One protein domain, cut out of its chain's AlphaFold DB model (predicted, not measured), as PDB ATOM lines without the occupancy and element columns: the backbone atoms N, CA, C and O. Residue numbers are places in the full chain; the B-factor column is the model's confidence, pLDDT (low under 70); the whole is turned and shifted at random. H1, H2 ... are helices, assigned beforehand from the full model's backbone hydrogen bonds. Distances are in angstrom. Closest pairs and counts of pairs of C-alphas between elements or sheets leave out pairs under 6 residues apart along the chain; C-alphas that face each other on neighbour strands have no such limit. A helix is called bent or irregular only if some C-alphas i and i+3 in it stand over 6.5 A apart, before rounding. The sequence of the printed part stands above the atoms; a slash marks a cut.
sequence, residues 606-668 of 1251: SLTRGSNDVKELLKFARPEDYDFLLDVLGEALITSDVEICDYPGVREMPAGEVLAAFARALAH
ATOM      1  N   SER A 606     153.989 104.530 166.898       86.62
ATOM      2  CA  SER A 606     153.916 105.042 165.524       86.62
ATOM      3  C   SER A 606     154.057 106.563 165.509       86.62
ATOM      4  O   SER A 606     154.820 107.106 164.717       86.62
ATOM      5  N   LEU A 607     153.414 107.265 166.450       85.62
ATOM      6  CA  LEU A 607     153.566 108.714 166.605       85.62
ATOM      7  C   LEU A 607     155.012 109.124 166.906       85.62
ATOM      8  O   LEU A 607     155.491 110.101 166.339       85.62
ATOM      9  N   THR A 608     155.736 108.380 167.747       83.62
ATOM     10  CA  THR A 608     157.154 108.680 168.014       83.62
ATOM     11  C   THR A 608     158.055 108.478 166.795       83.62
ATOM     12  O   THR A 608     159.109 109.108 166.721       83.62
ATOM     13  N   ARG A 609     157.655 107.632 165.837       84.75
ATOM     14  CA  ARG A 609     158.379 107.397 164.576       84.75
ATOM     15  C   ARG A 609     157.985 108.367 163.458       84.75
ATOM     16  O   ARG A 609     158.796 108.629 162.572       84.75
ATOM     17  N   GLY A 610     156.799 108.969 163.542       82.19
ATOM     18  CA  GLY A 610     156.359 110.082 162.699       82.19
ATOM     19  C   GLY A 610     155.076 109.799 161.913       82.19
ATOM     20  O   GLY A 610     154.476 108.732 162.003       82.19
ATOM     21  N   SER A 611     154.640 110.776 161.112       79.19
ATOM     22  CA  SER A 611     153.349 110.727 160.403       79.19
ATOM     23  C   SER A 611     153.248 109.616 159.347       79.19
ATOM     24  O   SER A 611     152.150 109.126 159.084       79.19
ATOM     25  N   ASN A 612     154.368 109.176 158.762       81.50
ATOM     26  CA  ASN A 612     154.377 108.067 157.800       81.50
ATOM     27  C   ASN A 612     154.023 106.726 158.459       81.50
ATOM     28  O   ASN A 612     153.210 105.991 157.907       81.50
ATOM     29  N   ASP A 613     154.549 106.445 159.650       83.25
ATOM     30  CA  ASP A 613     154.240 105.213 160.386       83.25
ATOM     31  C   ASP A 613     152.777 105.202 160.849       83.25
ATOM     32  O   ASP A 613     152.104 104.181 160.755       83.25
ATOM     33  N   VAL A 614     152.235 106.357 161.260       82.69
ATOM     34  CA  VAL A 614     150.796 106.497 161.562       82.69
ATOM     35  C   VAL A 614     149.945 106.220 160.320       82.69
ATOM     36  O   VAL A 614     148.927 105.533 160.405       82.69
ATOM     37  N   LYS A 615     150.368 106.713 159.150       80.62
ATOM     38  CA  LYS A 615     149.691 106.431 157.880       80.62
ATOM     39  C   LYS A 615     149.710 104.939 157.555       80.62
ATOM     40  O   LYS A 615     148.692 104.417 157.107       80.62
ATOM     41  N   GLU A 616     150.840 104.263 157.743       83.69
ATOM     42  CA  GLU A 616     150.933 102.818 157.525       83.69
ATOM     43  C   GLU A 616     150.060 102.042 158.512       83.69
ATOM     44  O   GLU A 616     149.296 101.180 158.076       83.69
ATOM     45  N   LEU A 617     150.074 102.410 159.797       84.69
ATOM     46  CA  LEU A 617     149.210 101.818 160.819       84.69
ATOM     47  C   LEU A 617     147.734 101.899 160.412       84.69
ATOM     48  O   LEU A 617     147.055 100.879 160.398       84.69
ATOM     49  N   LEU A 618     147.248 103.083 160.020       82.50
ATOM     50  CA  LEU A 618     145.857 103.267 159.588       82.50
ATOM     51  C   LEU A 618     145.551 102.570 158.254       82.50
ATOM     52  O   LEU A 618     144.437 102.103 158.046       82.50
ATOM     53  N   LYS A 619     146.528 102.469 157.345       80.19
ATOM     54  CA  LYS A 619     146.368 101.792 156.049       80.19
ATOM     55  C   LYS A 619     146.218 100.277 156.192       80.19
ATOM     56  O   LYS A 619     145.496  99.670 155.403       80.19
ATOM     57  N   PHE A 620     146.936  99.676 157.138       77.06
ATOM     58  CA  PHE A 620     146.899  98.237 157.407       77.06
ATOM     59  C   PHE A 620     145.969  97.866 158.568       77.06
ATOM     60  O   PHE A 620     145.783  96.678 158.838       77.06
ATOM     61  N   ALA A 621     145.372  98.857 159.235       73.44
ATOM     62  CA  ALA A 621     144.349  98.633 160.239       73.44
ATOM     63  C   ALA A 621     143.168  97.883 159.623       73.44
ATOM     64  O   ALA A 621     142.734  98.148 158.498       73.44
ATOM     65  N   ARG A 622     142.633  96.933 160.385       67.31
ATOM     66  CA  ARG A 622     141.388  96.271 160.013       67.31
ATOM     67  C   ARG A 622     140.236  97.272 160.181       67.31
ATOM     68  O   ARG A 622     140.292  98.063 161.123       67.31
ATOM     69  N   PRO A 623     139.185  97.224 159.339       62.75
ATOM     70  CA  PRO A 623     138.039  98.138 159.447       62.75
ATOM     71  C   PRO A 623     137.431  98.172 160.856       62.75
ATOM     72  O   PRO A 623     137.040  99.217 161.360       62.75
ATOM     73  N   GLU A 624     137.445  97.020 161.518       59.66
ATOM     74  CA  GLU A 624     136.957  96.805 162.875       59.66
ATOM     75  C   GLU A 624     137.704  97.548 163.992       59.66
ATOM     76  O   GLU A 624     137.107  97.884 165.012       59.66
ATOM     77  N   ASP A 625     138.998  97.816 163.824       70.94
ATOM     78  CA  ASP A 625     139.817  98.488 164.841       70.94
ATOM     79  C   ASP A 625     139.859 100.013 164.631       70.94
ATOM     80  O   ASP A 625     140.443 100.744 165.433       70.94
ATOM     81  N   TYR A 626     139.254 100.504 163.547       75.88
ATOM     82  CA  TYR A 626     139.498 101.840 163.015       75.88
ATOM     83  C   TYR A 626     139.032 102.964 163.946       75.88
ATOM     84  O   TYR A 626     139.828 103.834 164.294       75.88
ATOM     85  N   ASP A 627     137.782 102.915 164.419       75.19
ATOM     86  CA  ASP A 627     137.220 103.935 165.318       75.19
ATOM     87  C   ASP A 627     137.990 104.015 166.642       75.19
ATOM     88  O   ASP A 627     138.313 105.104 167.124       75.19
ATOM     89  N   PHE A 628     138.348 102.856 167.206       80.19
ATOM     90  CA  PHE A 628     139.153 102.782 168.423       80.19
ATOM     91  C   PHE A 628     140.545 103.385 168.202       80.19
ATOM     92  O   PHE A 628     140.996 104.205 169.004       80.19
ATOM     93  N   LEU A 629     141.221 103.019 167.106       84.69
ATOM     94  CA  LEU A 629     142.533 103.561 166.755       84.69
ATOM     95  C   LEU A 629     142.480 105.072 166.514       84.69
ATOM     96  O   LEU A 629     143.391 105.771 166.950       84.69
ATOM     97  N   LEU A 630     141.425 105.586 165.873       84.44
ATOM     98  CA  LEU A 630     141.224 107.019 165.668       84.44
ATOM     99  C   LEU A 630     141.040 107.764 166.990       84.44
ATOM    100  O   LEU A 630     141.690 108.788 167.192       84.44
ATOM    101  N   ASP A 631     140.200 107.267 167.898       82.75
ATOM    102  CA  ASP A 631     139.970 107.917 169.192       82.75
ATOM    103  C   ASP A 631     141.237 107.900 170.069       82.75
ATOM    104  O   ASP A 631     141.594 108.915 170.673       82.75
ATOM    105  N   VAL A 632     141.983 106.790 170.063       87.31
ATOM    106  CA  VAL A 632     143.292 106.682 170.724       87.31
ATOM    107  C   VAL A 632     144.329 107.610 170.083       87.31
ATOM    108  O   VAL A 632     145.081 108.276 170.796       87.31
ATOM    109  N   LEU A 633     144.381 107.684 168.750       88.12
ATOM    110  CA  LEU A 633     145.261 108.595 168.013       88.12
ATOM    111  C   LEU A 633     144.934 110.050 168.347       88.12
ATOM    112  O   LEU A 633     145.843 110.830 168.622       88.12
ATOM    113  N   GLY A 634     143.648 110.401 168.384       87.00
ATOM    114  CA  GLY A 634     143.166 111.720 168.776       87.00
ATOM    115  C   GLY A 634     143.645 112.126 170.170       87.00
ATOM    116  O   GLY A 634     144.103 113.253 170.350       87.00
ATOM    117  N   GLU A 635     143.601 111.208 171.138       86.06
ATOM    118  CA  GLU A 635     144.107 111.447 172.494       86.06
ATOM    119  C   GLU A 635     145.640 111.523 172.543       86.06
ATOM    120  O   GLU A 635     146.187 112.433 173.166       86.06
ATOM    121  N   ALA A 636     146.352 110.637 171.842       86.19
ATOM    122  CA  ALA A 636     147.816 110.644 171.807       86.19
ATOM    123  C   ALA A 636     148.383 111.925 171.169       86.19
ATOM    124  O   ALA A 636     149.392 112.463 171.639       86.19
ATOM    125  N   LEU A 637     147.700 112.455 170.147       86.56
ATOM    126  CA  LEU A 637     148.042 113.708 169.471       86.56
ATOM    127  C   LEU A 637     148.010 114.926 170.405       86.56
ATOM    128  O   LEU A 637     148.679 115.917 170.125       86.56
ATOM    129  N   ILE A 638     147.282 114.866 171.525       82.38
ATOM    130  CA  ILE A 638     147.272 115.939 172.531       82.38
ATOM    131  C   ILE A 638     148.655 116.078 173.167       82.38
ATOM    132  O   ILE A 638     149.102 117.196 173.381       82.38
ATOM    133  N   THR A 639     149.327 114.957 173.437       78.56
ATOM    134  CA  THR A 639     150.642 114.903 174.099       78.56
ATOM    135  C   THR A 639     151.830 114.884 173.136       78.56
ATOM    136  O   THR A 639     152.973 114.883 173.587       78.56
ATOM    137  N   SER A 640     151.584 114.812 171.826       80.00
ATOM    138  CA  SER A 640     152.632 114.663 170.813       80.00
ATOM    139  C   SER A 640     152.887 115.964 170.054       80.00
ATOM    140  O   SER A 640     151.964 116.744 169.827       80.00
ATOM    141  N   ASP A 641     154.109 116.137 169.554       77.94
ATOM    142  CA  ASP A 641     154.466 117.239 168.651       77.94
ATOM    143  C   ASP A 641     154.309 116.878 167.156       77.94
ATOM    144  O   ASP A 641     154.797 117.589 166.278       77.94
ATOM    145  N   VAL A 642     153.624 115.771 166.844       80.06
ATOM    146  CA  VAL A 642     153.409 115.280 165.470       80.06
ATOM    147  C   VAL A 642     152.296 116.063 164.790       80.06
ATOM    148  O   VAL A 642     151.234 116.234 165.371       80.06
ATOM    149  N   GLU A 643     152.499 116.492 163.546       79.06
ATOM    150  CA  GLU A 643     151.488 117.212 162.765       79.06
ATOM    151  C   GLU A 643     150.311 116.322 162.324       79.06
ATOM    152  O   GLU A 643     150.508 115.198 161.860       79.06
ATOM    153  N   ILE A 644     149.079 116.839 162.423       76.56
ATOM    154  CA  ILE A 644     147.897 116.200 161.825       76.56
ATOM    155  C   ILE A 644     147.974 116.371 160.310       76.56
ATOM    156  O   ILE A 644     147.758 117.464 159.784       76.56
ATOM    157  N   CYS A 645     148.259 115.282 159.604       67.19
ATOM    158  CA  CYS A 645     148.188 115.236 158.151       67.19
ATOM    159  C   CYS A 645     146.821 114.709 157.701       67.19
ATOM    160  O   CYS A 645     146.289 113.764 158.285       67.19
ATOM    161  N   ASP A 646     146.286 115.261 156.610       58.81
ATOM    162  CA  ASP A 646     145.313 114.517 155.817       58.81
ATOM    163  C   ASP A 646     146.044 113.296 155.246       58.81
ATOM    164  O   ASP A 646     147.126 113.432 154.668       58.81
ATOM    165  N   TYR A 647     145.476 112.101 155.413       65.25
ATOM    166  CA  TYR A 647     146.045 110.854 154.893       65.25
ATOM    167  C   TYR A 647     145.279 110.393 153.640       65.25
ATOM    168  O   TYR A 647     144.584 109.374 153.686       65.25
ATOM    169  N   PRO A 648     145.375 111.109 152.498       49.88
ATOM    170  CA  PRO A 648     144.678 110.714 151.285       49.88
ATOM    171  C   PRO A 648     145.186 109.346 150.813       49.88
ATOM    172  O   PRO A 648     146.396 109.088 150.762       49.88
ATOM    173  N   GLY A 649     144.245 108.465 150.468       51.66
ATOM    174  CA  GLY A 649     144.522 107.124 149.946       51.66
ATOM    175  C   GLY A 649     144.508 105.988 150.977       51.66
ATOM    176  O   GLY A 649     144.739 104.845 150.588       51.66
ATOM    177  N   VAL A 650     144.217 106.259 152.254       56.72
ATOM    178  CA  VAL A 650     143.705 105.225 153.175       56.72
ATOM    179  C   VAL A 650     142.250 104.969 152.757       56.72
ATOM    180  O   VAL A 650     141.486 105.925 152.648       56.72
ATOM    181  N   ARG A 651     141.901 103.731 152.371       50.78
ATOM    182  CA  ARG A 651     140.590 103.403 151.769       50.78
ATOM    183  C   ARG A 651     139.443 103.974 152.618       50.78
ATOM    184  O   ARG A 651     139.448 103.810 153.828       50.78
ATOM    185  N   GLU A 652     138.493 104.626 151.951       52.94
ATOM    186  CA  GLU A 652     137.224 105.145 152.498       52.94
ATOM    187  C   GLU A 652     137.291 106.264 153.552       52.94
ATOM    188  O   GLU A 652     136.249 106.861 153.800       52.94
ATOM    189  N   MET A 653     138.459 106.648 154.091       54.81
ATOM    190  CA  MET A 653     138.526 107.723 155.093       54.81
ATOM    191  C   MET A 653     138.263 109.112 154.463       54.81
ATOM    192  O   MET A 653     139.062 109.579 153.640       54.81
ATOM    193  N   PRO A 654     137.191 109.824 154.859       55.03
ATOM    194  CA  PRO A 654     136.982 111.227 154.526       55.03
ATOM    195  C   PRO A 654     138.128 112.107 155.042       55.03
ATOM    196  O   PRO A 654     138.697 111.875 156.111       55.03
ATOM    197  N   ALA A 655     138.440 113.176 154.308       56.94
ATOM    198  CA  ALA A 655     139.362 114.196 154.798       56.94
ATOM    199  C   ALA A 655     138.844 114.772 156.133       56.94
ATOM    200  O   ALA A 655     137.690 115.191 156.218       56.94
ATOM    201  N   GLY A 656     139.695 114.797 157.165       70.12
ATOM    202  CA  GLY A 656     139.375 115.393 158.466       70.12
ATOM    203  C   GLY A 656     138.936 114.454 159.601       70.12
ATOM    204  O   GLY A 656     138.719 114.957 160.703       70.12
ATOM    205  N   GLU A 657     138.855 113.128 159.426       78.94
ATOM    206  CA  GLU A 657     138.468 112.225 160.534       78.94
ATOM    207  C   GLU A 657     139.457 112.222 161.707       78.94
ATOM    208  O   GLU A 657     139.041 112.268 162.864       78.94
ATOM    209  N   VAL A 658     140.764 112.263 161.431       81.31
ATOM    210  CA  VAL A 658     141.799 112.375 162.476       81.31
ATOM    211  C   VAL A 658     141.656 113.691 163.244       81.31
ATOM    212  O   VAL A 658     141.773 113.718 164.467       81.31
ATOM    213  N   LEU A 659     141.341 114.785 162.540       82.50
ATOM    214  CA  LEU A 659     141.085 116.086 163.160       82.50
ATOM    215  C   LEU A 659     139.815 116.055 164.022       82.50
ATOM    216  O   LEU A 659     139.783 116.677 165.083       82.50
ATOM    217  N   ALA A 660     138.787 115.313 163.602       81.25
ATOM    218  CA  ALA A 660     137.574 115.106 164.383       81.25
ATOM    219  C   ALA A 660     137.833 114.259 165.633       81.25
ATOM    220  O   ALA A 660     137.391 114.640 166.716       81.25
ATOM    221  N   ALA A 661     138.586 113.164 165.524       83.38
ATOM    222  CA  ALA A 661     138.964 112.336 166.665       83.38
ATOM    223  C   ALA A 661     139.827 113.113 167.672       83.38
ATOM    224  O   ALA A 661     139.543 113.110 168.870       83.38
ATOM    225  N   PHE A 662     140.804 113.887 167.182       86.75
ATOM    226  CA  PHE A 662     141.556 114.845 167.992       86.75
ATOM    227  C   PHE A 662     140.624 115.826 168.712       86.75
ATOM    228  O   PHE A 662     140.712 115.987 169.928       86.75
ATOM    229  N   ALA A 663     139.689 116.449 167.988       81.19
ATOM    230  CA  ALA A 663     138.777 117.429 168.563       81.19
ATOM    231  C   ALA A 663     137.835 116.823 169.624       81.19
ATOM    232  O   ALA A 663     137.567 117.482 170.630       81.19
ATOM    233  N   ARG A 664     137.390 115.566 169.455       78.69
ATOM    234  CA  ARG A 664     136.656 114.809 170.487       78.69
ATOM    235  C   ARG A 664     137.516 114.579 171.730       78.69
ATOM    236  O   ARG A 664     137.068 114.852 172.844       78.69
ATOM    237  N   ALA A 665     138.758 114.139 171.539       78.81
ATOM    238  CA  ALA A 665     139.677 113.817 172.627       78.81
ATOM    239  C   ALA A 665     140.040 115.036 173.493       78.81
ATOM    240  O   ALA A 665     140.331 114.887 174.683       78.81
ATOM    241  N   LEU A 666     139.954 116.257 172.947       77.56
ATOM    242  CA  LEU A 666     140.219 117.486 173.697       77.56
ATOM    243  C   LEU A 666     139.409 117.576 174.991       77.56
ATOM    244  O   LEU A 666     139.932 118.090 175.976       77.56
ATOM    245  N   ALA A 667     138.172 117.075 175.032       70.06
ATOM    246  CA  ALA A 667     137.344 117.108 176.239       70.06
ATOM    247  C   ALA A 667     137.992 116.390 177.441       70.06
ATOM    248  O   ALA A 667     137.691 116.735 178.584       70.06
ATOM    249  N   HIS A 668     138.911 115.452 177.197       68.81
ATOM    250  CA  HIS A 668     139.554 114.619 178.214       68.81
ATOM    251  C   HIS A 668     140.992 115.044 178.552       68.81
ATOM    252  O   HIS A 668     141.644 114.414 179.380       68.81
TER     253      HIS A 668
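This is residues 606 to 668 of the 1251 residues of an uncharacterized protein of Cryobacterium sp. TMB3-1-2 (UniProt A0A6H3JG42). What is the main picture? H3, the longest helix, is crossed by H4 at a steep angle, and H2 runs back beside H3 at a shallow tilt, with the short H1 at the first end of H2. A long loop, residues 640 to 656, leads from the last end of H3 round to the first end of H4. What is it made of, and how large is it? The printed part has 63 residues with four named helices in the order H1, H2, H3, H4 and no named strand; its class is all helix. It is compact and rounded, with a radius of gyration of the C-alphas of 10.7 A and spans of 28 by 22 by 19 A.

Where is the longest helix? H3 holds residues 623 to 639 and is 25.6 A long, from C-alpha 623 at (138.039, 98.138, 159.447) to C-alpha 639 at (150.642, 114.903, 174.099). It has a kink of 30 degrees near residue 630, and it is irregular, with C-alphas 624 and 627 7.5 A apart. Where are the others? H4, residues 657 to 668, is 17.9 A long and ends with C-alpha 668 at (139.554, 114.619, 178.214); it is neither bent nor irregular, but only just: C-alphas 664 and 667 are 6.2 A apart. H2, residues 611 to 620, is 14.4 A long. H1, residues 606 to 609, begins with C-alpha 606 at (153.916, 105.042, 165.524) and is 5.1 A long.

What touches H3? H4 touches it, the same way at a steep tilt of 56 degrees; their closest C-alphas, those of Gly 634 and Phe 662, are 3.6 A apart. How do H2 and H1 stand? H2 and H3 are close but not clearly touching, opposite ways at a shallow tilt of 18 degrees, with the closest C-alphas, those of Leu 618 and Tyr 626, 7.4 A apart. H1 touches H2, the closest C-alphas being those of Ser 606 and Asp 613, 5.2 A apart. H4 is apart from both H1 and H2. What do the helix backbones show? In H2 every O i to N i+4 pair is within hydrogen-bond range, against 9 of 13 in H3 and 6 of 8 in H4; H1 is too short for such a pair.

How far does it reach? The two C-alphas farthest apart, those of Gly 649 and His 668, are 29.7 A apart. Is there a cut, and which links are long? The printed part has no cut. The link from H3 to H4 is long, with 17 residues; those from H1 to H2 and from H2 to H3 are tight. Where is confidence low? The mean pLDDT of the printed part is 75.7, and residues 622 to 624, residues 645 to 655 and residue 668 are under 70.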